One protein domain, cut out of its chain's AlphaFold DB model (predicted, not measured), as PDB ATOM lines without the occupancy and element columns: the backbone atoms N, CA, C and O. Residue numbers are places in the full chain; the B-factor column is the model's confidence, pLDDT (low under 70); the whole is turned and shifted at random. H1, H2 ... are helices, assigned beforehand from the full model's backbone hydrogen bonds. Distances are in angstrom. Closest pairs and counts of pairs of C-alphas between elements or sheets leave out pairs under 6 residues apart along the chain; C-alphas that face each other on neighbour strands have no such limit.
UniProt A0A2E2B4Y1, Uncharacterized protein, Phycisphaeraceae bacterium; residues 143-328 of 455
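This is residues 143 to 328 of the 455 residues of an uncharacterized protein of Phycisphaeraceae bacterium (UniProt A0A2E2B4Y1). Five helices, H2 to H6, make an up-and-down bundle, each running against the one before it, with H5 in the middle; H1 crosses one side, packing on H4 and H5. H7 folds back along H6, and short H8 turns off near H7's end. The printed part has 186 residues with eight named helices, H1 to H8 in order, and no named strand: all helix. It is compact, radius of gyration of the C-alphas 15.5 A, and rounded, spanning 41 by 38 by 36 A.

Start at H1, residues 143 to 163: its residues 153 to 160 alone touch H5, residues 246 to 264, the hub, at a steep tilt of 51 degrees, closest at C-alphas His 157 and Asp 262, 4.9 A. Next, H2, residues 166 to 190, touches H5 opposite ways at a shallow 25 degrees, closest at C-alphas Val 183 and Val 253, 4.7 A. H3, residues 205 to 222, and H4, residues 227 to 240, form a hairpin, closest at C-alphas Val 220 and Thr 229, 5.8 A. H6, residues 269 to 281, and H7, residues 288 to 307, form another, closest at C-alphas Val 272 and Leu 298, 6.2 A. H8, residues 309 to 318, touches no helix but is near H6. Every O i to N i+4 pair is within hydrogen-bond range in H1, H2, H4, H5, H6 and H8; H3 has 13 of 14, H7 14 of 16.

Find C-alpha 143 at (158.177, 146.929, 121.242); H1 runs 30.5 A from there. H2 is 36.1 A long, H7 30.7 A; H8 ends at C-alpha 318, (153.872, 178.980, 121.605).

The printed part has no cut. Look at residues 191 to 204, the long link; pLDDT is under 70 at 191 to 203, 219 to 226 and 324.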
ATOM      1  N   GLN A 143     157.480 146.140 120.226       72.00
ATOM      2  CA  GLN A 143     158.177 146.929 121.242       72.00
ATOM      3  C   GLN A 143     159.671 147.166 120.957       72.00
ATOM      4  O   GLN A 143     160.146 148.284 121.100       72.00
ATOM      5  N   ASP A 144     160.421 146.145 120.541       77.81
ATOM      6  CA  ASP A 144     161.846 146.263 120.213       77.81
ATOM      7  C   ASP A 144     162.051 147.200 119.013       77.81
ATOM      8  O   ASP A 144     162.999 147.982 118.983       77.81
ATOM      9  N   GLN A 145     161.130 147.165 118.040       81.62
ATOM     10  CA  GLN A 145     161.148 148.071 116.889       81.62
ATOM     11  C   GLN A 145     160.820 149.514 117.288       81.62
ATOM     12  O   GLN A 145     161.443 150.439 116.771       81.62
ATOM     13  N   LEU A 146     159.873 149.714 118.211       80.31
ATOM     14  CA  LEU A 146     159.557 151.036 118.758       80.31
ATOM     15  C   LEU A 146     160.722 151.599 119.575       80.31
ATOM     16  O   LEU A 146     161.071 152.764 119.407       80.31
ATOM     17  N   ASN A 147     161.369 150.768 120.394       82.19
ATOM     18  CA  ASN A 147     162.545 151.157 121.168       82.19
ATOM     19  C   ASN A 147     163.716 151.548 120.254       82.19
ATOM     20  O   ASN A 147     164.363 152.564 120.491       82.19
ATOM     21  N   ALA A 148     163.963 150.776 119.189       85.06
ATOM     22  CA  ALA A 148     164.982 151.105 118.192       85.06
ATOM     23  C   ALA A 148     164.657 152.418 117.463       85.06
ATOM     24  O   ALA A 148     165.519 153.282 117.345       85.06
ATOM     25  N   LEU A 149     163.399 152.613 117.047       85.69
ATOM     26  CA  LEU A 149     162.970 153.867 116.427       85.69
ATOM     27  C   LEU A 149     163.158 155.056 117.376       85.69
ATOM     28  O   LEU A 149     163.637 156.098 116.950       85.69
ATOM     29  N   HIS A 150     162.807 154.912 118.652       87.75
ATOM     30  CA  HIS A 150     162.998 155.967 119.641       87.75
ATOM     31  C   HIS A 150     164.481 156.346 119.789       87.75
ATOM     32  O   HIS A 150     164.808 157.530 119.771       87.75
ATOM     33  N   GLN A 151     165.381 155.358 119.843       89.31
ATOM     34  CA  GLN A 151     166.829 155.594 119.880       89.31
ATOM     35  C   GLN A 151     167.346 156.279 118.608       89.31
ATOM     36  O   GLN A 151     168.166 157.194 118.705       89.31
ATOM     37  N   ASP A 152     166.855 155.881 117.432       88.12
ATOM     38  CA  ASP A 152     167.212 156.513 116.158       88.12
ATOM     39  C   ASP A 152     166.795 157.994 116.139       88.12
ATOM     40  O   ASP A 152     167.597 158.860 115.787       88.12
ATOM     41  N   LEU A 153     165.558 158.296 116.551       88.81
ATOM     42  CA  LEU A 153     165.027 159.665 116.616       88.81
ATOM     43  C   LEU A 153     165.812 160.519 117.623       88.81
ATOM     44  O   LEU A 153     166.184 161.654 117.332       88.81
ATOM     45  N   GLN A 154     166.124 159.954 118.791       90.38
ATOM     46  CA  GLN A 154     166.912 160.634 119.816       90.38
ATOM     47  C   GLN A 154     168.343 160.915 119.337       90.38
ATOM     48  O   GLN A 154     168.876 162.000 119.569       90.38
ATOM     49  N   THR A 155     168.949 159.974 118.612       89.19
ATOM     50  CA  THR A 155     170.275 160.152 118.007       89.19
ATOM     51  C   THR A 155     170.253 161.259 116.953       89.19
ATOM     52  O   THR A 155     171.126 162.125 116.967       89.19
ATOM     53  N   ASN A 156     169.242 161.286 116.076       86.56
ATOM     54  CA  ASN A 156     169.091 162.357 115.083       86.56
ATOM     55  C   ASN A 156     168.963 163.726 115.756       86.56
ATOM     56  O   ASN A 156     169.646 164.668 115.355       86.56
ATOM     57  N   HIS A 157     168.140 163.826 116.802       89.25
ATOM     58  CA  HIS A 157     167.964 165.071 117.537       89.25
ATOM     59  C   HIS A 157     169.272 165.555 118.176       89.25
ATOM     60  O   HIS A 157     169.640 166.722 118.052       89.25
ATOM     61  N   GLN A 158     170.018 164.653 118.819       88.50
ATOM     62  CA  GLN A 158     171.302 164.989 119.438       88.50
ATOM     63  C   GLN A 158     172.331 165.485 118.416       88.50
ATOM     64  O   GLN A 158     173.053 166.440 118.705       88.50
ATOM     65  N   LEU A 159     172.377 164.881 117.223       84.31
ATOM     66  CA  LEU A 159     173.235 165.344 116.129       84.31
ATOM     67  C   LEU A 159     172.850 166.758 115.680       84.31
ATOM     68  O   LEU A 159     173.720 167.618 115.567       84.31
ATOM     69  N   LEU A 160     171.550 167.025 115.517       82.75
ATOM     70  CA  LEU A 160     171.060 168.358 115.168       82.75
ATOM     71  C   LEU A 160     171.458 169.397 116.216       82.75
ATOM     72  O   LEU A 160     171.965 170.457 115.861       82.75
ATOM     73  N   VAL A 161     171.267 169.109 117.505       84.06
ATOM     74  CA  VAL A 161     171.607 170.048 118.587       84.06
ATOM     75  C   VAL A 161     173.116 170.283 118.686       84.06
ATOM     76  O   VAL A 161     173.532 171.412 118.934       84.06
ATOM     77  N   ALA A 162     173.938 169.252 118.478       81.44
ATOM     78  CA  ALA A 162     175.395 169.370 118.546       81.44
ATOM     79  C   ALA A 162     175.981 170.258 117.433       81.44
ATOM     80  O   ALA A 162     177.017 170.891 117.641       81.44
ATOM     81  N   GLU A 163     175.325 170.305 116.273       71.31
ATOM     82  CA  GLU A 163     175.788 171.031 115.085       71.31
ATOM     83  C   GLU A 163     175.107 172.407 114.915       71.31
ATOM     84  O   GLU A 163     175.582 173.237 114.140       71.31
ATOM     85  N   SER A 164     174.038 172.694 115.672       73.12
ATOM     86  CA  SER A 164     173.218 173.904 115.507       73.12
ATOM     87  C   SER A 164     173.733 175.126 116.278       73.12
ATOM     88  O   SER A 164     173.958 175.079 117.486       73.12
ATOM     89  N   GLY A 165     173.784 176.280 115.603       76.31
ATOM     90  CA  GLY A 165     173.788 177.597 116.258       76.31
ATOM     91  C   GLY A 165     172.385 178.036 116.717       76.31
ATOM     92  O   GLY A 165     171.382 177.432 116.334       76.31
ATOM     93  N   ASP A 166     172.293 179.126 117.492       79.12
ATOM     94  CA  ASP A 166     171.021 179.642 118.043       79.12
ATOM     95  C   ASP A 166     169.943 179.895 116.967       79.12
ATOM     96  O   ASP A 166     168.764 179.590 117.170       79.12
ATOM     97  N   ASP A 167     170.331 180.414 115.799       81.62
ATOM     98  CA  ASP A 167     169.405 180.686 114.691       81.62
ATOM     99  C   ASP A 167     168.831 179.395 114.084       81.62
ATOM    100  O   ASP A 167     167.638 179.320 113.773       81.62
ATOM    101  N   GLN A 168     169.654 178.352 113.983       81.19
ATOM    102  CA  GLN A 168     169.269 177.053 113.432       81.19
ATOM    103  C   GLN A 168     168.390 176.269 114.414       81.19
ATOM    104  O   GLN A 168     167.356 175.724 114.027       81.19
ATOM    105  N   ALA A 169     168.694 176.338 115.714       81.94
ATOM    106  CA  ALA A 169     167.833 175.800 116.765       81.94
ATOM    107  C   ALA A 169     166.444 176.470 116.778       81.94
ATOM    108  O   ALA A 169     165.421 175.805 116.971       81.94
ATOM    109  N   ASN A 170     166.378 177.784 116.532       85.81
ATOM    110  CA  ASN A 170     165.108 178.499 116.395       85.81
ATOM    111  C   ASN A 170     164.338 178.091 115.128       85.81
ATOM    112  O   ASN A 170     163.110 177.970 115.181       85.81
ATOM    113  N   LEU A 171     165.034 177.846 114.014       85.62
ATOM    114  CA  LEU A 171     164.427 177.344 112.780       85.62
ATOM    115  C   LEU A 171     163.837 175.939 112.975       85.62
ATOM    116  O   LEU A 171     162.659 175.742 112.675       85.62
ATOM    117  N   HIS A 172     164.598 175.001 113.555       88.19
ATOM    118  CA  HIS A 172     164.120 173.651 113.884       88.19
ATOM    119  C   HIS A 172     162.886 173.699 114.784       88.19
ATOM    120  O   HIS A 172     161.879 173.052 114.491       88.19
ATOM    121  N   ARG A 173     162.921 174.542 115.828       89.88
ATOM    122  CA  ARG A 173     161.779 174.753 116.727       89.88
ATOM    123  C   ARG A 173     160.530 175.198 115.976       89.88
ATOM    124  O   ARG A 173     159.445 174.659 116.199       89.88
ATOM    125  N   ARG A 174     160.676 176.188 115.094       89.06
ATOM    126  CA  ARG A 174     159.566 176.738 114.316       89.06
ATOM    127  C   ARG A 174     158.983 175.700 113.359       89.06
ATOM    128  O   ARG A 174     157.782 175.457 113.416       89.06
ATOM    129  N   ILE A 175     159.823 175.068 112.540       89.06
ATOM    130  CA  ILE A 175     159.392 174.065 111.558       89.06
ATOM    131  C   ILE A 175     158.745 172.866 112.254       89.06
ATOM    132  O   ILE A 175     157.643 172.472 111.885       89.06
ATOM    133  N   GLY A 176     159.359 172.339 113.317       91.19
ATOM    134  CA  GLY A 176     158.778 171.241 114.088       91.19
ATOM    135  C   GLY A 176     157.409 171.591 114.684       91.19
ATOM    136  O   GLY A 176     156.511 170.755 114.692       91.19
ATOM    137  N   THR A 177     157.204 172.838 115.124       90.44
ATOM    138  CA  THR A 177     155.901 173.291 115.647       90.44
ATOM    139  C   THR A 177     154.847 173.406 114.542       90.44
ATOM    140  O   THR A 177     153.698 173.018 114.752       90.44
ATOM    141  N   GLU A 178     155.224 173.902 113.359       88.81
ATOM    142  CA  GLU A 178     154.337 173.968 112.186       88.81
ATOM    143  C   GLU A 178     153.915 172.556 111.733       88.81
ATOM    144  O   GLU A 178     152.731 172.305 111.510       88.81
ATOM    145  N   ILE A 179     154.852 171.601 111.701       91.25
ATOM    146  CA  ILE A 179     154.562 170.199 111.365       91.25
ATOM    147  C   ILE A 179     153.686 169.546 112.435       91.25
ATOM    148  O   ILE A 179     152.733 168.847 112.094       91.25
ATOM    149  N   LEU A 180     153.947 169.789 113.724       91.00
ATOM    150  CA  LEU A 180     153.091 169.281 114.799       91.00
ATOM    151  C   LEU A 180     151.651 169.788 114.652       91.00
ATOM    152  O   LEU A 180     150.710 169.042 114.915       91.00
ATOM    153  N   ALA A 181     151.464 171.037 114.225       87.31
ATOM    154  CA  ALA A 181     150.136 171.567 113.963       87.31
ATOM    155  C   ALA A 181     149.439 170.769 112.843       87.31
ATOM    156  O   ALA A 181     148.317 170.317 113.051       87.31
ATOM    157  N   ILE A 182     150.125 170.480 111.727       86.94
ATOM    158  CA  ILE A 182     149.595 169.627 110.641       86.94
ATOM    159  C   ILE A 182     149.246 168.227 111.143       86.94
ATOM    160  O   ILE A 182     148.153 167.738 110.871       86.94
ATOM    161  N   VAL A 183     150.153 167.592 111.891       88.56
ATOM    162  CA  VAL A 183     149.936 166.262 112.478       88.56
ATOM    163  C   VAL A 183     148.663 166.252 113.314       88.56
ATOM    164  O   VAL A 183     147.870 165.324 113.203       88.56
ATOM    165  N   ARG A 184     148.442 167.290 114.126       85.06
ATOM    166  CA  ARG A 184     147.249 167.398 114.971       85.06
ATOM    167  C   ARG A 184     145.982 167.583 114.147       85.06
ATOM    168  O   ARG A 184     145.006 166.915 114.454       85.06
ATOM    169  N   VAL A 185     145.993 168.425 113.108       82.06
ATOM    170  CA  VAL A 185     144.840 168.568 112.193       82.06
ATOM    171  C   VAL A 185     144.516 167.232 111.530       82.06
ATOM    172  O   VAL A 185     143.371 166.793 111.557       82.06
ATOM    173  N   ALA A 186     145.525 166.576 110.953       82.94
ATOM    174  CA  ALA A 186     145.362 165.293 110.280       82.94
ATOM    175  C   ALA A 186     144.833 164.228 111.250       82.94
ATOM    176  O   ALA A 186     143.888 163.517 110.926       82.94
ATOM    177  N   ALA A 187     145.367 164.175 112.474       80.62
ATOM    178  CA  ALA A 187     144.848 163.306 113.524       80.62
ATOM    179  C   ALA A 187     143.383 163.631 113.847       80.62
ATOM    180  O   ALA A 187     142.569 162.723 113.892       80.62
ATOM    181  N   GLY A 188     143.009 164.905 113.972       75.50
ATOM    182  CA  GLY A 188     141.618 165.298 114.211       75.50
ATOM    183  C   GLY A 188     140.639 164.954 113.090       75.50
ATOM    184  O   GLY A 188     139.454 164.815 113.357       75.50
ATOM    185  N   ARG A 189     141.115 164.787 111.852       76.69
ATOM    186  CA  ARG A 189     140.293 164.283 110.738       76.69
ATOM    187  C   ARG A 189     140.170 162.761 110.720       76.69
ATOM    188  O   ARG A 189     139.183 162.242 110.215       76.69
ATOM    189  N   LEU A 190     141.166 162.047 111.246       73.75
ATOM    190  CA  LEU A 190     141.145 160.583 111.361       73.75
ATOM    191  C   LEU A 190     140.369 160.101 112.574       73.75
ATOM    192  O   LEU A 190     139.837 158.993 112.571       73.75
ATOM    193  N   ILE A 191     140.396 160.899 113.631       69.88
ATOM    194  CA  ILE A 191     139.786 160.561 114.891       69.88
ATOM    195  C   ILE A 191     138.443 161.287 114.935       69.88
ATOM    196  O   ILE A 191     138.378 162.460 115.296       69.88
ATOM    197  N   GLU A 192     137.386 160.594 114.508       54.69
ATOM    198  CA  GLU A 192     136.015 161.111 114.518       54.69
ATOM    199  C   GLU A 192     135.674 161.627 115.930       54.69
ATOM    200  O   GLU A 192     135.604 160.870 116.894       54.69
ATOM    201  N   ASN A 193     135.575 162.957 116.050       49.97
ATOM    202  CA  ASN A 193     135.190 163.715 117.244       49.97
ATOM    203  C   ASN A 193     135.917 163.401 118.567       49.97
ATOM    204  O   ASN A 193     135.390 163.728 119.633       49.97
ATOM    205  N   ASP A 194     137.154 162.887 118.552       45.19
ATOM    206  CA  ASP A 194     137.904 162.822 119.810       45.19
ATOM    207  C   ASP A 194     138.414 164.186 120.255       45.19
ATOM    208  O   ASP A 194     138.914 165.014 119.491       45.19
ATOM    209  N   PHE A 195     138.306 164.362 121.565       49.84
ATOM    210  CA  PHE A 195     138.722 165.496 122.365       49.84
ATOM    211  C   PHE A 195     140.157 165.950 122.089       49.84
ATOM    212  O   PHE A 195     141.104 165.624 122.803       49.84
ATOM    213  N   GLY A 196     140.300 166.792 121.080       41.75
ATOM    214  CA  GLY A 196     141.484 167.586 120.860       41.75
ATOM    215  C   GLY A 196     141.256 169.017 121.298       41.75
ATOM    216  O   GLY A 196     140.946 169.863 120.461       41.75
ATOM    217  N   GLU A 197     141.483 169.350 122.571       39.75
ATOM    218  CA  GLU A 197     141.824 170.747 122.845       39.75
ATOM    219  C   GLU A 197     143.076 171.095 122.022       39.75
ATOM    220  O   GLU A 197     144.175 170.561 122.217       39.75
ATOM    221  N   GLY A 198     142.883 171.988 121.055       44.34
ATOM    222  CA  GLY A 198     143.926 172.486 120.168       44.34
ATOM    223  C   GLY A 198     144.179 171.660 118.903       44.34
ATOM    224  O   GLY A 198     145.184 171.902 118.242       44.34
ATOM    225  N   ILE A 199     143.309 170.726 118.513       50.81
ATOM    226  CA  ILE A 199     143.302 170.306 117.104       50.81
ATOM    227  C   ILE A 199     142.848 171.524 116.298       50.81
ATOM    228  O   ILE A 199     141.740 172.032 116.469       50.81
ATOM    229  N   ALA A 200     143.763 172.055 115.495       51.78
ATOM    230  CA  ALA A 200     143.483 173.163 114.604       51.78
ATOM    231  C   ALA A 200     142.387 172.757 113.610       51.78
ATOM    232  O   ALA A 200     142.399 171.643 113.093       51.78
ATOM    233  N   GLN A 201     141.419 173.642 113.376       55.91
ATOM    234  CA  GLN A 201     140.288 173.337 112.495       55.91
ATOM    235  C   GLN A 201     140.674 173.413 111.018       55.91
ATOM    236  O   GLN A 201     140.082 172.713 110.205       55.91
ATOM    237  N   ASP A 202     141.679 174.224 110.682       63.03
ATOM    238  CA  ASP A 202     142.173 174.343 109.317       63.03
ATOM    239  C   ASP A 202     143.629 174.825 109.313       63.03
ATOM    240  O   ASP A 202     144.005 175.708 110.088       63.03
ATOM    241  N   ILE A 203     144.458 174.232 108.454       66.62
ATOM    242  CA  ILE A 203     145.830 174.679 108.180       66.62
ATOM    243  C   ILE A 203     146.019 174.669 106.668       66.62
ATOM    244  O   ILE A 203     145.719 173.674 106.011       66.62
ATOM    245  N   ASP A 204     146.558 175.765 106.138       71.25
ATOM    246  CA  ASP A 204     146.971 175.866 104.740       71.25
ATOM    247  C   ASP A 204     148.215 174.994 104.503       71.25
ATOM    248  O   ASP A 204     149.343 175.364 104.846       71.25
ATOM    249  N   ILE A 205     147.988 173.790 103.974       73.31
ATOM    250  CA  ILE A 205     149.037 172.798 103.722       73.31
ATOM    251  C   ILE A 205     149.989 173.272 102.614       73.31
ATOM    252  O   ILE A 205     151.186 173.010 102.721       73.31
ATOM    253  N   ASP A 206     149.512 174.035 101.624       70.00
ATOM    254  CA  ASP A 206     150.320 174.503 100.488       70.00
ATOM    255  C   ASP A 206     151.389 175.521 100.938       70.00
ATOM    256  O   ASP A 206     152.543 175.515 100.483       70.00
ATOM    257  N   ASP A 207     151.016 176.401 101.871       74.38
ATOM    258  CA  ASP A 207     151.921 177.390 102.464       74.38
ATOM    259  C   ASP A 207     153.000 176.725 103.341       74.38
ATOM    260  O   ASP A 207     154.175 177.117 103.319       74.38
ATOM    261  N   VAL A 208     152.637 175.666 104.074       72.94
ATOM    262  CA  VAL A 208     153.604 174.900 104.875       72.94
ATOM    263  C   VAL A 208     154.497 174.021 103.998       72.94
ATOM    264  O   VAL A 208     155.700 173.975 104.248       72.94
ATOM    265  N   GLU A 209     153.970 173.391 102.943       77.25
ATOM    266  CA  GLU A 209     154.761 172.635 101.959       77.25
ATOM    267  C   GLU A 209     155.875 173.513 101.378       77.25
ATOM    268  O   GLU A 209     157.040 173.112 101.347       77.25
ATOM    269  N   SER A 210     155.535 174.742 100.979       73.38
ATOM    270  CA  SER A 210     156.486 175.680 100.375       73.38
ATOM    271  C   SER A 210     157.639 176.032 101.323       73.38
ATOM    272  O   SER A 210     158.801 176.004 100.913       73.38
ATOM    273  N   ARG A 211     157.346 176.316 102.602       77.44
ATOM    274  CA  ARG A 211     158.377 176.574 103.627       77.44
ATOM    275  C   ARG A 211     159.189 175.330 103.963       77.44
ATOM    276  O   ARG A 211     160.403 175.415 104.145       77.44
ATOM    277  N   PHE A 212     158.527 174.181 104.046       81.25
ATOM    278  CA  PHE A 212     159.171 172.919 104.375       81.25
ATOM    279  C   PHE A 212     160.121 172.469 103.262       81.25
ATOM    280  O   PHE A 212     161.216 172.002 103.550       81.25
ATOM    281  N   LEU A 213     159.769 172.681 101.992       78.44
ATOM    282  CA  LEU A 213     160.634 172.380 100.853       78.44
ATOM    283  C   LEU A 213     161.979 173.116 100.927       78.44
ATOM    284  O   LEU A 213     163.012 172.529 100.603       78.44
ATOM    285  N   ASP A 214     161.977 174.393 101.309       76.38
ATOM    286  CA  ASP A 214     163.215 175.164 101.440       76.38
ATOM    287  C   ASP A 214     164.048 174.671 102.628       76.38
ATOM    288  O   ASP A 214     165.235 174.405 102.461       76.38
ATOM    289  N   PHE A 215     163.404 174.382 103.763       81.12
ATOM    290  CA  PHE A 215     164.063 173.755 104.909       81.12
ATOM    291  C   PHE A 215     164.712 172.403 104.562       81.12
ATOM    292  O   PHE A 215     165.855 172.144 104.933       81.12
ATOM    293  N   VAL A 216     164.010 171.538 103.824       78.81
ATOM    294  CA  VAL A 216     164.526 170.218 103.433       78.81
ATOM    295  C   VAL A 216     165.739 170.345 102.516       78.81
ATOM    296  O   VAL A 216     166.683 169.577 102.675       78.81
ATOM    297  N   LYS A 217     165.759 171.299 101.575       73.94
ATOM    298  CA  LYS A 217     166.944 171.519 100.724       73.94
ATOM    299  C   LYS A 217     168.167 171.856 101.567       73.94
ATOM    300  O   LYS A 217     169.222 171.267 101.339       73.94
ATOM    301  N   ASP A 218     168.015 172.748 102.537       71.62
ATOM    302  CA  ASP A 218     169.116 173.172 103.398       71.62
ATOM    303  C   ASP A 218     169.587 171.994 104.277       71.62
ATOM    304  O   ASP A 218     170.753 171.598 104.218       71.62
ATOM    305  N   ALA A 219     168.658 171.302 104.947       69.56
ATOM    306  CA  ALA A 219     168.957 170.168 105.828       69.56
ATOM    307  C   ALA A 219     169.573 168.946 105.109       69.56
ATOM    308  O   ALA A 219     170.454 168.278 105.651       69.56
ATOM    309  N   VAL A 220     169.137 168.635 103.879       65.56
ATOM    310  CA  VAL A 220     169.703 167.539 103.060       65.56
ATOM    311  C   VAL A 220     171.142 167.844 102.645       65.56
ATOM    312  O   VAL A 220     171.952 166.926 102.497       65.56
ATOM    313  N   THR A 221     171.467 169.120 102.440       63.50
ATOM    314  CA  THR A 221     172.812 169.537 102.035       63.50
ATOM    315  C   THR A 221     173.793 169.439 103.206       63.50
ATOM    316  O   THR A 221     174.956 169.102 102.992       63.50
ATOM    317  N   GLU A 222     173.309 169.663 104.431       64.44
ATOM    318  CA  GLU A 222     174.103 169.670 105.664       64.44
ATOM    319  C   GLU A 222     174.284 168.273 106.287       64.44
ATOM    320  O   GLU A 222     175.380 167.953 106.744       64.44
ATOM    321  N   HIS A 223     173.269 167.400 106.239       61.38
ATOM    322  CA  HIS A 223     173.284 166.111 106.952       61.38
ATOM    323  C   HIS A 223     173.049 164.897 106.035       61.38
ATOM    324  O   HIS A 223     172.096 164.135 106.208       61.38
ATOM    325  N   GLN A 224     173.913 164.695 105.037       54.81
ATOM    326  CA  GLN A 224     173.755 163.602 104.068       54.81
ATOM    327  C   GLN A 224     173.834 162.206 104.716       54.81
ATOM    328  O   GLN A 224     174.855 161.821 105.281       54.81
ATOM    329  N   GLY A 225     172.777 161.401 104.537       56.03
ATOM    330  CA  GLY A 225     172.805 159.951 104.773       56.03
ATOM    331  C   GLY A 225     172.285 159.470 106.133       56.03
ATOM    332  O   GLY A 225     172.376 158.272 106.403       56.03
ATOM    333  N   ASN A 226     171.717 160.348 106.964       68.25
ATOM    334  CA  ASN A 226     171.085 159.952 108.226       68.25
ATOM    335  C   ASN A 226     169.581 159.637 108.060       68.25
ATOM    336  O   ASN A 226     168.957 159.872 107.019       68.25
ATOM    337  N   THR A 227     168.977 159.047 109.093       73.88
ATOM    338  CA  THR A 227     167.547 158.700 109.101       73.88
ATOM    339  C   THR A 227     166.630 159.923 109.044       73.88
ATOM    340  O   THR A 227     165.552 159.817 108.457       73.88
ATOM    341  N   LEU A 228     167.095 161.078 109.529       77.94
ATOM    342  CA  LEU A 228     166.405 162.363 109.421       77.94
ATOM    343  C   LEU A 228     166.181 162.769 107.956       77.94
ATOM    344  O   LEU A 228     165.055 163.095 107.590       77.94
ATOM    345  N   THR A 229     167.198 162.704 107.083       77.88
ATOM    346  CA  THR A 229     167.037 163.086 105.662       77.88
ATOM    347  C   THR A 229     165.924 162.280 104.990       77.88
ATOM    348  O   THR A 229     165.137 162.792 104.191       77.88
ATOM    349  N   ARG A 230     165.845 160.989 105.333       81.88
ATOM    350  CA  ARG A 230     164.827 160.073 104.819       81.88
ATOM    351  C   ARG A 230     163.434 160.434 105.330       81.88
ATOM    352  O   ARG A 230     162.480 160.357 104.557       81.88
ATOM    353  N   ASP A 231     163.308 160.774 106.605       83.56
ATOM    354  CA  ASP A 231     162.017 161.069 107.226       83.56
ATOM    355  C   ASP A 231     161.489 162.445 106.778       83.56
ATOM    356  O   ASP A 231     160.316 162.551 106.411       83.56
ATOM    357  N   LEU A 232     162.373 163.438 106.620       82.44
ATOM    358  CA  LEU A 232     162.083 164.717 105.962       82.44
ATOM    359  C   LEU A 232     161.596 164.533 104.517       82.44
ATOM    360  O   LEU A 232     160.571 165.093 104.128       82.44
ATOM    361  N   HIS A 233     162.295 163.715 103.723       81.25
ATOM    362  CA  HIS A 233     161.904 163.441 102.340       81.25
ATOM    363  C   HIS A 233     160.537 162.747 102.249       81.25
ATOM    364  O   HIS A 233     159.725 163.102 101.398       81.25
ATOM    365  N   LYS A 234     160.257 161.770 103.121       85.25
ATOM    366  CA  LYS A 234     158.944 161.103 103.161       85.25
ATOM    367  C   LYS A 234     157.819 162.085 103.461       85.25
ATOM    368  O   LYS A 234     156.828 162.077 102.740       85.25
ATOM    369  N   LEU A 235     157.990 162.934 104.477       86.38
ATOM    370  CA  LEU A 235     156.990 163.942 104.815       86.38
ATOM    371  C   LEU A 235     156.777 164.926 103.660       86.38
ATOM    372  O   LEU A 235     155.637 165.242 103.344       86.38
ATOM    373  N   LEU A 236     157.849 165.370 102.997       81.19
ATOM    374  CA  LEU A 236     157.740 166.269 101.847       81.19
ATOM    375  C   LEU A 236     156.921 165.632 100.717       81.19
ATOM    376  O   LEU A 236     156.037 166.278 100.168       81.19
ATOM    377  N   VAL A 237     157.177 164.358 100.402       80.75
ATOM    378  CA  VAL A 237     156.384 163.615  99.409       80.75
ATOM    379  C   VAL A 237     154.918 163.529  99.828       80.75
ATOM    380  O   VAL A 237     154.045 163.740  98.992       80.75
ATOM    381  N   ASP A 238     154.633 163.245 101.100       82.75
ATOM    382  CA  ASP A 238     153.254 163.150 101.588       82.75
ATOM    383  C   ASP A 238     152.519 164.498 101.582       82.75
ATOM    384  O   ASP A 238     151.315 164.505 101.339       82.75
ATOM    385  N   LEU A 239     153.222 165.616 101.799       77.25
ATOM    386  CA  LEU A 239     152.669 166.968 101.650       77.25
ATOM    387  C   LEU A 239     152.363 167.279 100.177       77.25
ATOM    388  O   LEU A 239     151.240 167.659  99.866       77.25
ATOM    389  N   CYS A 240     153.302 167.024  99.258       75.31
ATOM    390  CA  CYS A 240     153.093 167.246  97.820       75.31
ATOM    391  C   CYS A 240     151.978 166.365  97.220       75.31
ATOM    392  O   CYS A 240     151.340 166.741  96.235       75.31
ATOM    393  N   ASP A 241     151.793 165.156  97.759       77.19
ATOM    394  CA  ASP A 241     150.772 164.192  97.330       77.19
ATOM    395  C   ASP A 241     149.465 164.311  98.132       77.19
ATOM    396  O   ASP A 241     148.593 163.444  98.006       77.19
ATOM    397  N   TYR A 242     149.322 165.337  98.974       77.94
ATOM    398  CA  TYR A 242     148.172 165.472  99.853       77.94
ATOM    399  C   TYR A 242     146.883 165.765  99.069       77.94
ATOM    400  O   TYR A 242     146.800 166.712  98.291       77.94
ATOM    401  N   ASP A 243     145.855 164.945  99.294       77.19
ATOM    402  CA  ASP A 243     144.557 165.018  98.607       77.19
ATOM    403  C   ASP A 243     143.357 165.106  99.569       77.19
ATOM    404  O   ASP A 243     142.209 165.036  99.133       77.19
ATOM    405  N   GLY A 244     143.605 165.232 100.877       75.12
ATOM    406  CA  GLY A 244     142.552 165.240 101.897       75.12
ATOM    407  C   GLY A 244     141.969 163.872 102.259       75.12
ATOM    408  O   GLY A 244     141.029 163.808 103.045       75.12
ATOM    409  N   SER A 245     142.482 162.769 101.707       73.19
ATOM    410  CA  SER A 245     142.006 161.430 102.063       73.19
ATOM    411  C   SER A 245     142.529 160.966 103.427       73.19
ATOM    412  O   SER A 245     143.658 161.266 103.815       73.19
ATOM    413  N   ALA A 246     141.776 160.085 104.097       72.44
ATOM    414  CA  ALA A 246     142.205 159.449 105.349       72.44
ATOM    415  C   ALA A 246     143.550 158.696 105.224       72.44
ATOM    416  O   ALA A 246     144.311 158.568 106.178       72.44
ATOM    417  N   THR A 247     143.896 158.201 104.028       79.88
ATOM    418  CA  THR A 247     145.216 157.582 103.807       79.88
ATOM    419  C   THR A 247     146.334 158.623 103.820       79.88
ATOM    420  O   THR A 247     147.416 158.353 104.338       79.88
ATOM    421  N   CYS A 248     146.098 159.803 103.249       78.81
ATOM    422  CA  CYS A 248     147.036 160.917 103.312       78.81
ATOM    423  C   CYS A 248     147.155 161.460 104.735       78.81
ATOM    424  O   CYS A 248     148.275 161.604 105.213       78.81
ATOM    425  N   ASP A 249     146.042 161.634 105.450       81.12
ATOM    426  CA  ASP A 249     146.069 162.063 106.849       81.12
ATOM    427  C   ASP A 249     146.856 161.086 107.736       81.12
ATOM    428  O   ASP A 249     147.718 161.514 108.499       81.12
ATOM    429  N   MET A 250     146.660 159.769 107.594       83.88
ATOM    430  CA  MET A 250     147.419 158.796 108.394       83.88
ATOM    431  C   MET A 250     148.921 158.839 108.079       83.88
ATOM    432  O   MET A 250     149.755 158.696 108.976       83.88
ATOM    433  N   ARG A 251     149.290 159.075 106.813       87.88
ATOM    434  CA  ARG A 251     150.695 159.274 106.422       87.88
ATOM    435  C   ARG A 251     151.278 160.547 107.029       87.88
ATOM    436  O   ARG A 251     152.379 160.479 107.575       87.88
ATOM    437  N   LEU A 252     150.533 161.654 107.016       88.50
ATOM    438  CA  LEU A 252     150.934 162.896 107.681       88.50
ATOM    439  C   LEU A 252     151.105 162.700 109.187       88.50
ATOM    440  O   LEU A 252     152.110 163.137 109.735       88.50
ATOM    441  N   VAL A 253     150.188 161.991 109.852       87.31
ATOM    442  CA  VAL A 253     150.308 161.694 111.284       87.31
ATOM    443  C   VAL A 253     151.576 160.893 111.566       87.31
ATOM    444  O   VAL A 253     152.357 161.278 112.431       87.31
ATOM    445  N   VAL A 254     151.838 159.817 110.821       89.56
ATOM    446  CA  VAL A 254     152.996 158.942 111.072       89.56
ATOM    447  C   VAL A 254     154.321 159.610 110.701       89.56
ATOM    448  O   VAL A 254     155.228 159.679 111.532       89.56
ATOM    449  N   ASN A 255     154.465 160.088 109.464       91.50
ATOM    450  CA  ASN A 255     155.729 160.649 108.984       91.50
ATOM    451  C   ASN A 255     155.976 162.050 109.553       91.50
ATOM    452  O   ASN A 255     157.108 162.365 109.912       91.50
ATOM    453  N   GLY A 256     154.924 162.852 109.732       92.88
ATOM    454  CA  GLY A 256     155.012 164.142 110.413       92.88
ATOM    455  C   GLY A 256     155.460 163.991 111.861       92.88
ATOM    456  O   GLY A 256     156.366 164.697 112.292       92.88
ATOM    457  N   SER A 257     154.924 163.011 112.597       92.44
ATOM    458  CA  SER A 257     155.334 162.784 113.988       92.44
ATOM    459  C   SER A 257     156.797 162.377 114.132       92.44
ATOM    460  O   SER A 257     157.449 162.796 115.087       92.44
ATOM    461  N   ARG A 258     157.334 161.603 113.180       92.38
ATOM    462  CA  ARG A 258     158.766 161.258 113.151       92.38
ATOM    463  C   ARG A 258     159.627 162.502 112.987       92.38
ATOM    464  O   ARG A 258     160.513 162.719 113.803       92.38
ATOM    465  N   VAL A 259     159.294 163.357 112.017       92.88
ATOM    466  CA  VAL A 259     160.015 164.620 111.798       92.88
ATOM    467  C   VAL A 259     159.911 165.544 113.014       92.88
ATOM    468  O   VAL A 259     160.900 166.158 113.395       92.88
ATOM    469  N   VAL A 260     158.748 165.620 113.672       94.56
ATOM    470  CA  VAL A 260     158.606 166.377 114.929       94.56
ATOM    471  C   VAL A 260     159.560 165.846 115.997       94.56
ATOM    472  O   VAL A 260     160.238 166.642 116.638       94.56
ATOM    473  N   CYS A 261     159.639 164.526 116.177       93.88
ATOM    474  CA  CYS A 261     160.540 163.920 117.155       93.88
ATOM    475  C   CYS A 261     162.015 164.150 116.801       93.88
ATOM    476  O   CYS A 261     162.793 164.487 117.687       93.88
ATOM    477  N   ASP A 262     162.395 164.034 115.527       91.50
ATOM    478  CA  ASP A 262     163.763 164.332 115.090       91.50
ATOM    479  C   ASP A 262     164.138 165.798 115.387       91.50
ATOM    480  O   ASP A 262     165.208 166.084 115.923       91.50
ATOM    481  N   LEU A 263     163.253 166.748 115.063       91.25
ATOM    482  CA  LEU A 263     163.542 168.180 115.187       91.25
ATOM    483  C   LEU A 263     163.444 168.703 116.624       91.25
ATOM    484  O   LEU A 263     164.198 169.603 116.992       91.25
ATOM    485  N   LEU A 264     162.504 168.188 117.421       92.19
ATOM    486  CA  LEU A 264     162.139 168.762 118.721       92.19
ATOM    487  C   LEU A 264     162.473 167.883 119.925       92.19
ATOM    488  O   LEU A 264     162.187 168.330 121.028       92.19
ATOM    489  N   ASP A 265     163.081 166.712 119.724       92.81
ATOM    490  CA  ASP A 265     163.289 165.637 120.708       92.81
ATOM    491  C   ASP A 265     162.022 164.778 120.900       92.81
ATOM    492  O   ASP A 265     160.957 165.336 121.205       92.81
ATOM    493  N   PRO A 266     162.086 163.434 120.759       93.38
ATOM    494  CA  PRO A 266     160.974 162.551 121.114       93.38
ATOM    495  C   PRO A 266     160.508 162.683 122.573       93.38
ATOM    496  O   PRO A 266     159.327 162.444 122.835       93.38
ATOM    497  N   ASP A 267     161.376 163.070 123.510       94.50
ATOM    498  CA  ASP A 267     161.023 163.209 124.932       94.50
ATOM    499  C   ASP A 267     160.540 164.621 125.309       94.50
ATOM    500  O   ASP A 267     160.122 164.859 126.445       94.50
ATOM    501  N   SER A 268     160.537 165.563 124.363       94.88
ATOM    502  CA  SER A 268     159.953 166.892 124.565       94.88
ATOM    503  C   SER A 268     158.423 166.857 124.586       94.88
ATOM    504  O   SER A 268     157.786 165.934 124.079       94.88
ATOM    505  N   LEU A 269     157.790 167.924 125.089       94.00
ATOM    506  CA  LEU A 269     156.328 168.045 125.057       94.00
ATOM    507  C   LEU A 269     155.753 167.912 123.624       94.00
ATOM    508  O   LEU A 269     154.804 167.144 123.445       94.00
ATOM    509  N   PRO A 270     156.302 168.587 122.592       93.12
ATOM    510  CA  PRO A 270     155.935 168.352 121.192       93.12
ATOM    511  C   PRO A 270     156.115 166.906 120.720       93.12
ATOM    512  O   PRO A 270     155.219 166.374 120.063       93.12
ATOM    513  N   GLY A 271     157.238 166.268 121.064       94.06
ATOM    514  CA  GLY A 271     157.533 164.882 120.693       94.06
ATOM    515  C   GLY A 271     156.558 163.888 121.322       94.06
ATOM    516  O   GLY A 271     156.040 162.999 120.643       94.06
ATOM    517  N   VAL A 272     156.222 164.078 122.599       94.12
ATOM    518  CA  VAL A 272     155.218 163.274 123.310       94.12
ATOM    519  C   VAL A 272     153.830 163.460 122.695       94.12
ATOM    520  O   VAL A 272     153.113 162.482 122.481       94.12
ATOM    521  N   MET A 273     153.450 164.693 122.346       91.94
ATOM    522  CA  MET A 273     152.188 164.951 121.646       91.94
ATOM    523  C   MET A 273     152.139 164.298 120.262       91.94
ATOM    524  O   MET A 273     151.107 163.747 119.889       91.94
ATOM    525  N   ALA A 274     153.226 164.349 119.494       91.88
ATOM    526  CA  ALA A 274     153.308 163.698 118.192       91.88
ATOM    527  C   ALA A 274     153.090 162.179 118.317       91.88
ATOM    528  O   ALA A 274     152.230 161.612 117.644       91.88
ATOM    529  N   GLN A 275     153.773 161.538 119.269       92.38
ATOM    530  CA  GLN A 275     153.580 160.115 119.575       92.38
ATOM    531  C   GLN A 275     152.140 159.797 120.003       92.38
ATOM    532  O   GLN A 275     151.567 158.819 119.523       92.38
ATOM    533  N   LEU A 276     151.522 160.634 120.846       91.31
ATOM    534  CA  LEU A 276     150.123 160.466 121.253       91.31
ATOM    535  C   LEU A 276     149.174 160.473 120.044       91.31
ATOM    536  O   LEU A 276     148.310 159.606 119.954       91.31
ATOM    537  N   ASN A 277     149.353 161.400 119.096       87.38
ATOM    538  CA  ASN A 277     148.518 161.463 117.889       87.38
ATOM    539  C   ASN A 277     148.637 160.188 117.039       87.38
ATOM    540  O   ASN A 277     147.625 159.686 116.555       87.38
ATOM    541  N   VAL A 278     149.845 159.623 116.904       87.75
ATOM    542  CA  VAL A 278     150.050 158.341 116.204       87.75
ATOM    543  C   VAL A 278     149.316 157.204 116.907       87.75
ATOM    544  O   VAL A 278     148.649 156.409 116.244       87.75
ATOM    545  N   LEU A 279     149.426 157.120 118.236       85.94
ATOM    546  CA  LEU A 279     148.765 156.070 119.007       85.94
ATOM    547  C   LEU A 279     147.246 156.162 118.864       85.94
ATOM    548  O   LEU A 279     146.614 155.163 118.536       85.94
ATOM    549  N   VAL A 280     146.659 157.341 119.081       82.88
ATOM    550  CA  VAL A 280     145.199 157.509 119.038       82.88
ATOM    551  C   VAL A 280     144.659 157.277 117.624       82.88
ATOM    552  O   VAL A 280     143.729 156.488 117.471       82.88
ATOM    553  N   ALA A 281     145.288 157.838 116.584       80.00
ATOM    554  CA  ALA A 281     144.881 157.596 115.195       80.00
ATOM    555  C   ALA A 281     145.051 156.121 114.769       80.00
ATOM    556  O   ALA A 281     144.294 155.606 113.950       80.00
ATOM    557  N   GLY A 282     146.040 155.420 115.335       76.44
ATOM    558  CA  GLY A 282     146.336 154.013 115.060       76.44
ATOM    559  C   GLY A 282     145.694 153.005 116.020       76.44
ATOM    560  O   GLY A 282     145.980 151.814 115.911       76.44
ATOM    561  N   ARG A 283     144.845 153.413 116.967       75.38
ATOM    562  CA  ARG A 283     144.400 152.549 118.084       75.38
ATOM    563  C   ARG A 283     143.778 151.210 117.663       75.38
ATOM    564  O   ARG A 283     143.950 150.208 118.348       75.38
ATOM    565  N   HIS A 284     143.080 151.168 116.526       72.31
ATOM    566  CA  HIS A 284     142.377 149.969 116.054       72.31
ATOM    567  C   HIS A 284     143.320 148.902 115.479       72.31
ATOM    568  O   HIS A 284     142.948 147.733 115.407       72.31
ATOM    569  N   ILE A 285     144.534 149.289 115.072       72.81
ATOM    570  CA  ILE A 285     145.543 148.367 114.526       72.81
ATOM    571  C   ILE A 285     146.567 147.916 115.575       72.81
ATOM    572  O   ILE A 285     147.371 147.025 115.296       72.81
ATOM    573  N   LEU A 286     146.561 148.535 116.757       71.31
ATOM    574  CA  LEU A 286     147.479 148.227 117.845       71.31
ATOM    575  C   LEU A 286     146.881 147.171 118.778       71.31
ATOM    576  O   LEU A 286     145.682 147.156 119.060       71.31
ATOM    577  N   ASP A 287     147.752 146.296 119.276       81.62
ATOM    578  CA  ASP A 287     147.406 145.404 120.374       81.62
ATOM    579  C   ASP A 287     147.136 146.212 121.656       81.62
ATOM    580  O   ASP A 287     147.789 147.226 121.914       81.62
ATOM    581  N   SER A 288     146.178 145.757 122.468       84.38
ATOM    582  CA  SER A 288     145.753 146.481 123.670       84.38
ATOM    583  C   SER A 288     146.844 146.573 124.730       84.38
ATOM    584  O   SER A 288     146.941 147.598 125.402       84.38
ATOM    585  N   GLU A 289     147.680 145.544 124.884       86.25
ATOM    586  CA  GLU A 289     148.788 145.581 125.838       86.25
ATOM    587  C   GLU A 289     149.823 146.612 125.414       86.25
ATOM    588  O   GLU A 289     150.249 147.425 126.238       86.25
ATOM    589  N   LEU A 290     150.160 146.645 124.126       83.31
ATOM    590  CA  LEU A 290     151.076 147.642 123.587       83.31
ATOM    591  C   LEU A 290     150.507 149.060 123.720       83.31
ATOM    592  O   LEU A 290     151.194 149.956 124.202       83.31
ATOM    593  N   TYR A 291     149.245 149.258 123.336       85.56
ATOM    594  CA  TYR A 291     148.580 150.558 123.384       85.56
ATOM    595  C   TYR A 291     148.526 151.128 124.808       85.56
ATOM    596  O   TYR A 291     148.946 152.261 125.045       85.56
ATOM    597  N   VAL A 292     148.087 150.318 125.776       90.44
ATOM    598  CA  VAL A 292     148.034 150.692 127.199       90.44
ATOM    599  C   VAL A 292     149.434 150.969 127.751       90.44
ATOM    600  O   VAL A 292     149.624 151.944 128.480       90.44
ATOM    601  N   THR A 293     150.421 150.139 127.400       90.56
ATOM    602  CA  THR A 293     151.814 150.314 127.846       90.56
ATOM    603  C   THR A 293     152.393 151.634 127.348       90.56
ATOM    604  O   THR A 293     152.917 152.416 128.143       90.56
ATOM    605  N   GLU A 294     152.242 151.928 126.057       88.06
ATOM    606  CA  GLU A 294     152.774 153.150 125.458       88.06
ATOM    607  C   GLU A 294     152.040 154.405 125.945       88.06
ATOM    608  O   GLU A 294     152.691 155.394 126.274       88.06
ATOM    609  N   LEU A 295     150.711 154.374 126.103       93.06
ATOM    610  CA  LEU A 295     149.977 155.498 126.696       93.06
ATOM    611  C   LEU A 295     150.384 155.758 128.150       93.06
ATOM    612  O   LEU A 295     150.522 156.914 128.554       93.06
ATOM    613  N   SER A 296     150.619 154.704 128.937       95.12
ATOM    614  CA  SER A 296     151.138 154.858 130.297       95.12
ATOM    615  C   SER A 296     152.537 155.477 130.286       95.12
ATOM    616  O   SER A 296     152.810 156.365 131.093       95.12
ATOM    617  N   ARG A 297     153.419 155.049 129.371       94.75
ATOM    618  CA  ARG A 297     154.767 155.618 129.217       94.75
ATOM    619  C   ARG A 297     154.709 157.100 128.844       94.75
ATOM    620  O   ARG A 297     155.348 157.913 129.509       94.75
ATOM    621  N   LEU A 298     153.921 157.459 127.828       94.31
ATOM    622  CA  LEU A 298     153.756 158.848 127.388       94.31
ATOM    623  C   LEU A 298     153.116 159.726 128.465       94.31
ATOM    624  O   LEU A 298     153.506 160.884 128.610       94.31
ATOM    625  N   SER A 299     152.178 159.190 129.253       96.12
ATOM    626  CA  SER A 299     151.601 159.917 130.386       96.12
ATOM    627  C   SER A 299     152.666 160.315 131.405       96.12
ATOM    628  O   SER A 299     152.694 161.470 131.834       96.12
ATOM    629  N   GLU A 300     153.528 159.379 131.805       96.94
ATOM    630  CA  GLU A 300     154.584 159.660 132.780       96.94
ATOM    631  C   GLU A 300     155.644 160.604 132.201       96.94
ATOM    632  O   GLU A 300     156.047 161.547 132.885       96.94
ATOM    633  N   ALA A 301     156.021 160.425 130.929       94.88
ATOM    634  CA  ALA A 301     156.926 161.334 130.227       94.88
ATOM    635  C   ALA A 301     156.366 162.767 130.189       94.88
ATOM    636  O   ALA A 301     157.024 163.700 130.645       94.88
ATOM    637  N   ALA A 302     155.111 162.948 129.761       95.38
ATOM    638  CA  ALA A 302     154.449 164.252 129.764       95.38
ATOM    639  C   ALA A 302     154.392 164.862 131.171       95.38
ATOM    640  O   ALA A 302     154.684 166.042 131.362       95.38
ATOM    641  N   TYR A 303     154.028 164.074 132.184       96.38
ATOM    642  CA  TYR A 303     153.902 164.586 133.544       96.38
ATOM    643  C   TYR A 303     155.248 165.025 134.140       96.38
ATOM    644  O   TYR A 303     155.290 166.008 134.886       96.38
ATOM    645  N   ALA A 304     156.346 164.348 133.791       96.12
ATOM    646  CA  ALA A 304     157.694 164.724 134.214       96.12
ATOM    647  C   ALA A 304     158.098 166.123 133.709       96.12
ATOM    648  O   ALA A 304     158.747 166.872 134.438       96.12
ATOM    649  N   LEU A 305     157.619 166.526 132.526       95.69
ATOM    650  CA  LEU A 305     157.911 167.825 131.906       95.69
ATOM    651  C   LEU A 305     157.186 169.018 132.555       95.69
ATOM    652  O   LEU A 305     157.425 170.168 132.188       95.69
ATOM    653  N   LYS A 306     156.283 168.802 133.524       93.25
ATOM    654  CA  LYS A 306     155.465 169.886 134.112       93.25
ATOM    655  C   LYS A 306     156.293 171.033 134.712       93.25
ATOM    656  O   LYS A 306     155.860 172.183 134.666       93.25
ATOM    657  N   ASN A 307     157.463 170.709 135.262       91.12
ATOM    658  CA  ASN A 307     158.376 171.645 135.922       91.12
ATOM    659  C   ASN A 307     159.675 171.850 135.125       91.12
ATOM    660  O   ASN A 307     160.630 172.387 135.672       91.12
ATOM    661  N   ASP A 308     159.731 171.376 133.881       94.12
ATOM    662  CA  ASP A 308     160.917 171.493 133.040       94.12
ATOM    663  C   ASP A 308     161.035 172.909 132.450       94.12
ATOM    664  O   ASP A 308     160.094 173.425 131.839       94.12
ATOM    665  N   ASP A 309     162.197 173.541 132.629       93.38
ATOM    666  CA  ASP A 309     162.432 174.930 132.225       93.38
ATOM    667  C   ASP A 309     162.342 175.100 130.703       93.38
ATOM    668  O   ASP A 309     161.715 176.050 130.223       93.38
ATOM    669  N   ALA A 310     162.898 174.158 129.933       90.00
ATOM    670  CA  ALA A 310     162.858 174.199 128.471       90.00
ATOM    671  C   ALA A 310     161.413 174.120 127.954       90.00
ATOM    672  O   ALA A 310     161.007 174.889 127.074       90.00
ATOM    673  N   THR A 311     160.599 173.264 128.569       92.81
ATOM    674  CA  THR A 311     159.167 173.139 128.298       92.81
ATOM    675  C   THR A 311     158.420 174.432 128.627       92.81
ATOM    676  O   THR A 311     157.596 174.884 127.829       92.81
ATOM    677  N   GLN A 312     158.719 175.092 129.750       92.44
ATOM    678  CA  GLN A 312     158.101 176.382 130.083       92.44
ATOM    679  C   GLN A 312     158.497 177.489 129.097       92.44
ATOM    680  O   GLN A 312     157.644 178.283 128.681       92.44
ATOM    681  N   THR A 313     159.762 177.534 128.668       91.00
ATOM    682  CA  THR A 313     160.220 178.446 127.610       91.00
ATOM    683  C   THR A 313     159.458 178.205 126.309       91.00
ATOM    684  O   THR A 313     158.936 179.158 125.721       91.00
ATOM    685  N   TYR A 314     159.329 176.944 125.893       90.12
ATOM    686  CA  TYR A 314     158.583 176.560 124.699       90.12
ATOM    687  C   TYR A 314     157.106 176.968 124.786       90.12
ATOM    688  O   TYR A 314     156.602 177.649 123.896       90.12
ATOM    689  N   LEU A 315     156.420 176.654 125.889       89.62
ATOM    690  CA  LEU A 315     155.013 177.019 126.093       89.62
ATOM    691  C   LEU A 315     154.792 178.534 126.062       89.62
ATOM    692  O   LEU A 315     153.809 179.007 125.494       89.62
ATOM    693  N   ASN A 316     155.694 179.316 126.655       89.44
ATOM    694  CA  ASN A 316     155.604 180.776 126.629       89.44
ATOM    695  C   ASN A 316     155.813 181.354 125.227       89.44
ATOM    696  O   ASN A 316     155.199 182.371 124.892       89.44
ATOM    697  N   TRP A 317     156.648 180.710 124.412       89.38
ATOM    698  CA  TRP A 317     156.820 181.057 123.007       89.38
ATOM    699  C   TRP A 317     155.574 180.693 122.184       89.38
ATOM    700  O   TRP A 317     155.030 181.558 121.496       89.38
ATOM    701  N   VAL A 318     155.057 179.468 122.328       85.25
ATOM    702  CA  VAL A 318     153.872 178.980 121.605       85.25
ATOM    703  C   VAL A 318     152.598 179.761 121.958       85.25
ATOM    704  O   VAL A 318     151.780 180.039 121.086       85.25
ATOM    705  N   LYS A 319     152.418 180.196 123.212       82.44
ATOM    706  CA  LYS A 319     151.255 181.011 123.629       82.44
ATOM    707  C   LYS A 319     151.084 182.302 122.820       82.44
ATOM    708  O   LYS A 319     149.980 182.840 122.770       82.44
ATOM    709  N   ARG A 320     152.164 182.811 122.219       82.94
ATOM    710  CA  ARG A 320     152.169 184.029 121.393       82.94
ATOM    711  C   ARG A 320     151.824 183.760 119.925       82.94
ATOM    712  O   ARG A 320     151.665 184.718 119.177       82.94
ATOM    713  N   GLN A 321     151.726 182.493 119.533       80.88
ATOM    714  CA  GLN A 321     151.391 182.058 118.181       80.88
ATOM    715  C   GLN A 321     149.869 181.989 117.963       80.88
ATOM    716  O   GLN A 321     149.072 182.223 118.890       80.88
ATOM    717  N   SER A 322     149.466 181.668 116.728       75.38
ATOM    718  CA  SER A 322     148.064 181.437 116.372       75.38
ATOM    719  C   SER A 322     147.482 180.253 117.155       75.38
ATOM    720  O   SER A 322     148.219 179.412 117.675       75.38
ATOM    721  N   THR A 323     146.157 180.204 117.299       70.94
ATOM    722  CA  THR A 323     145.466 179.216 118.147       70.94
ATOM    723  C   THR A 323     145.792 177.777 117.742       70.94
ATOM    724  O   THR A 323     145.964 176.920 118.604       70.94
ATOM    725  N   GLU A 324     145.963 177.544 116.447       67.94
ATOM    726  CA  GLU A 324     146.252 176.263 115.800       67.94
ATOM    727  C   GLU A 324     147.615 175.695 116.212       67.94
ATOM    728  O   GLU A 324     147.803 174.487 116.353       67.94
ATOM    729  N   GLN A 325     148.571 176.591 116.455       71.31
ATOM    730  CA  GLN A 325     149.929 176.247 116.860       71.31
ATOM    731  C   GLN A 325     150.048 176.080 118.379       71.31
ATOM    732  O   GLN A 325     151.082 175.627 118.870       71.31
ATOM    733  N   ARG A 326     148.999 176.411 119.149       79.75
ATOM    734  CA  ARG A 326     149.019 176.289 120.610       79.75
ATOM    735  C   ARG A 326     148.993 174.838 121.053       79.75
ATOM    736  O   ARG A 326     148.134 174.064 120.633       79.75
ATOM    737  N   VAL A 327     149.895 174.492 121.964       81.19
ATOM    738  CA  VAL A 327     149.952 173.168 122.590       81.19
ATOM    739  C   VAL A 327     149.369 173.193 124.013       81.19
ATOM    740  O   VAL A 327     149.536 174.196 124.720       81.19
ATOM    741  N   PRO A 328     148.686 172.121 124.457       85.31
ATOM    742  CA  PRO A 328     148.251 171.965 125.840       85.31
ATOM    743  C   PRO A 328     149.431 171.894 126.816       85.31
ATOM    744  O   PRO A 328     150.579 171.681 126.432       85.31
TER     745      PRO A 328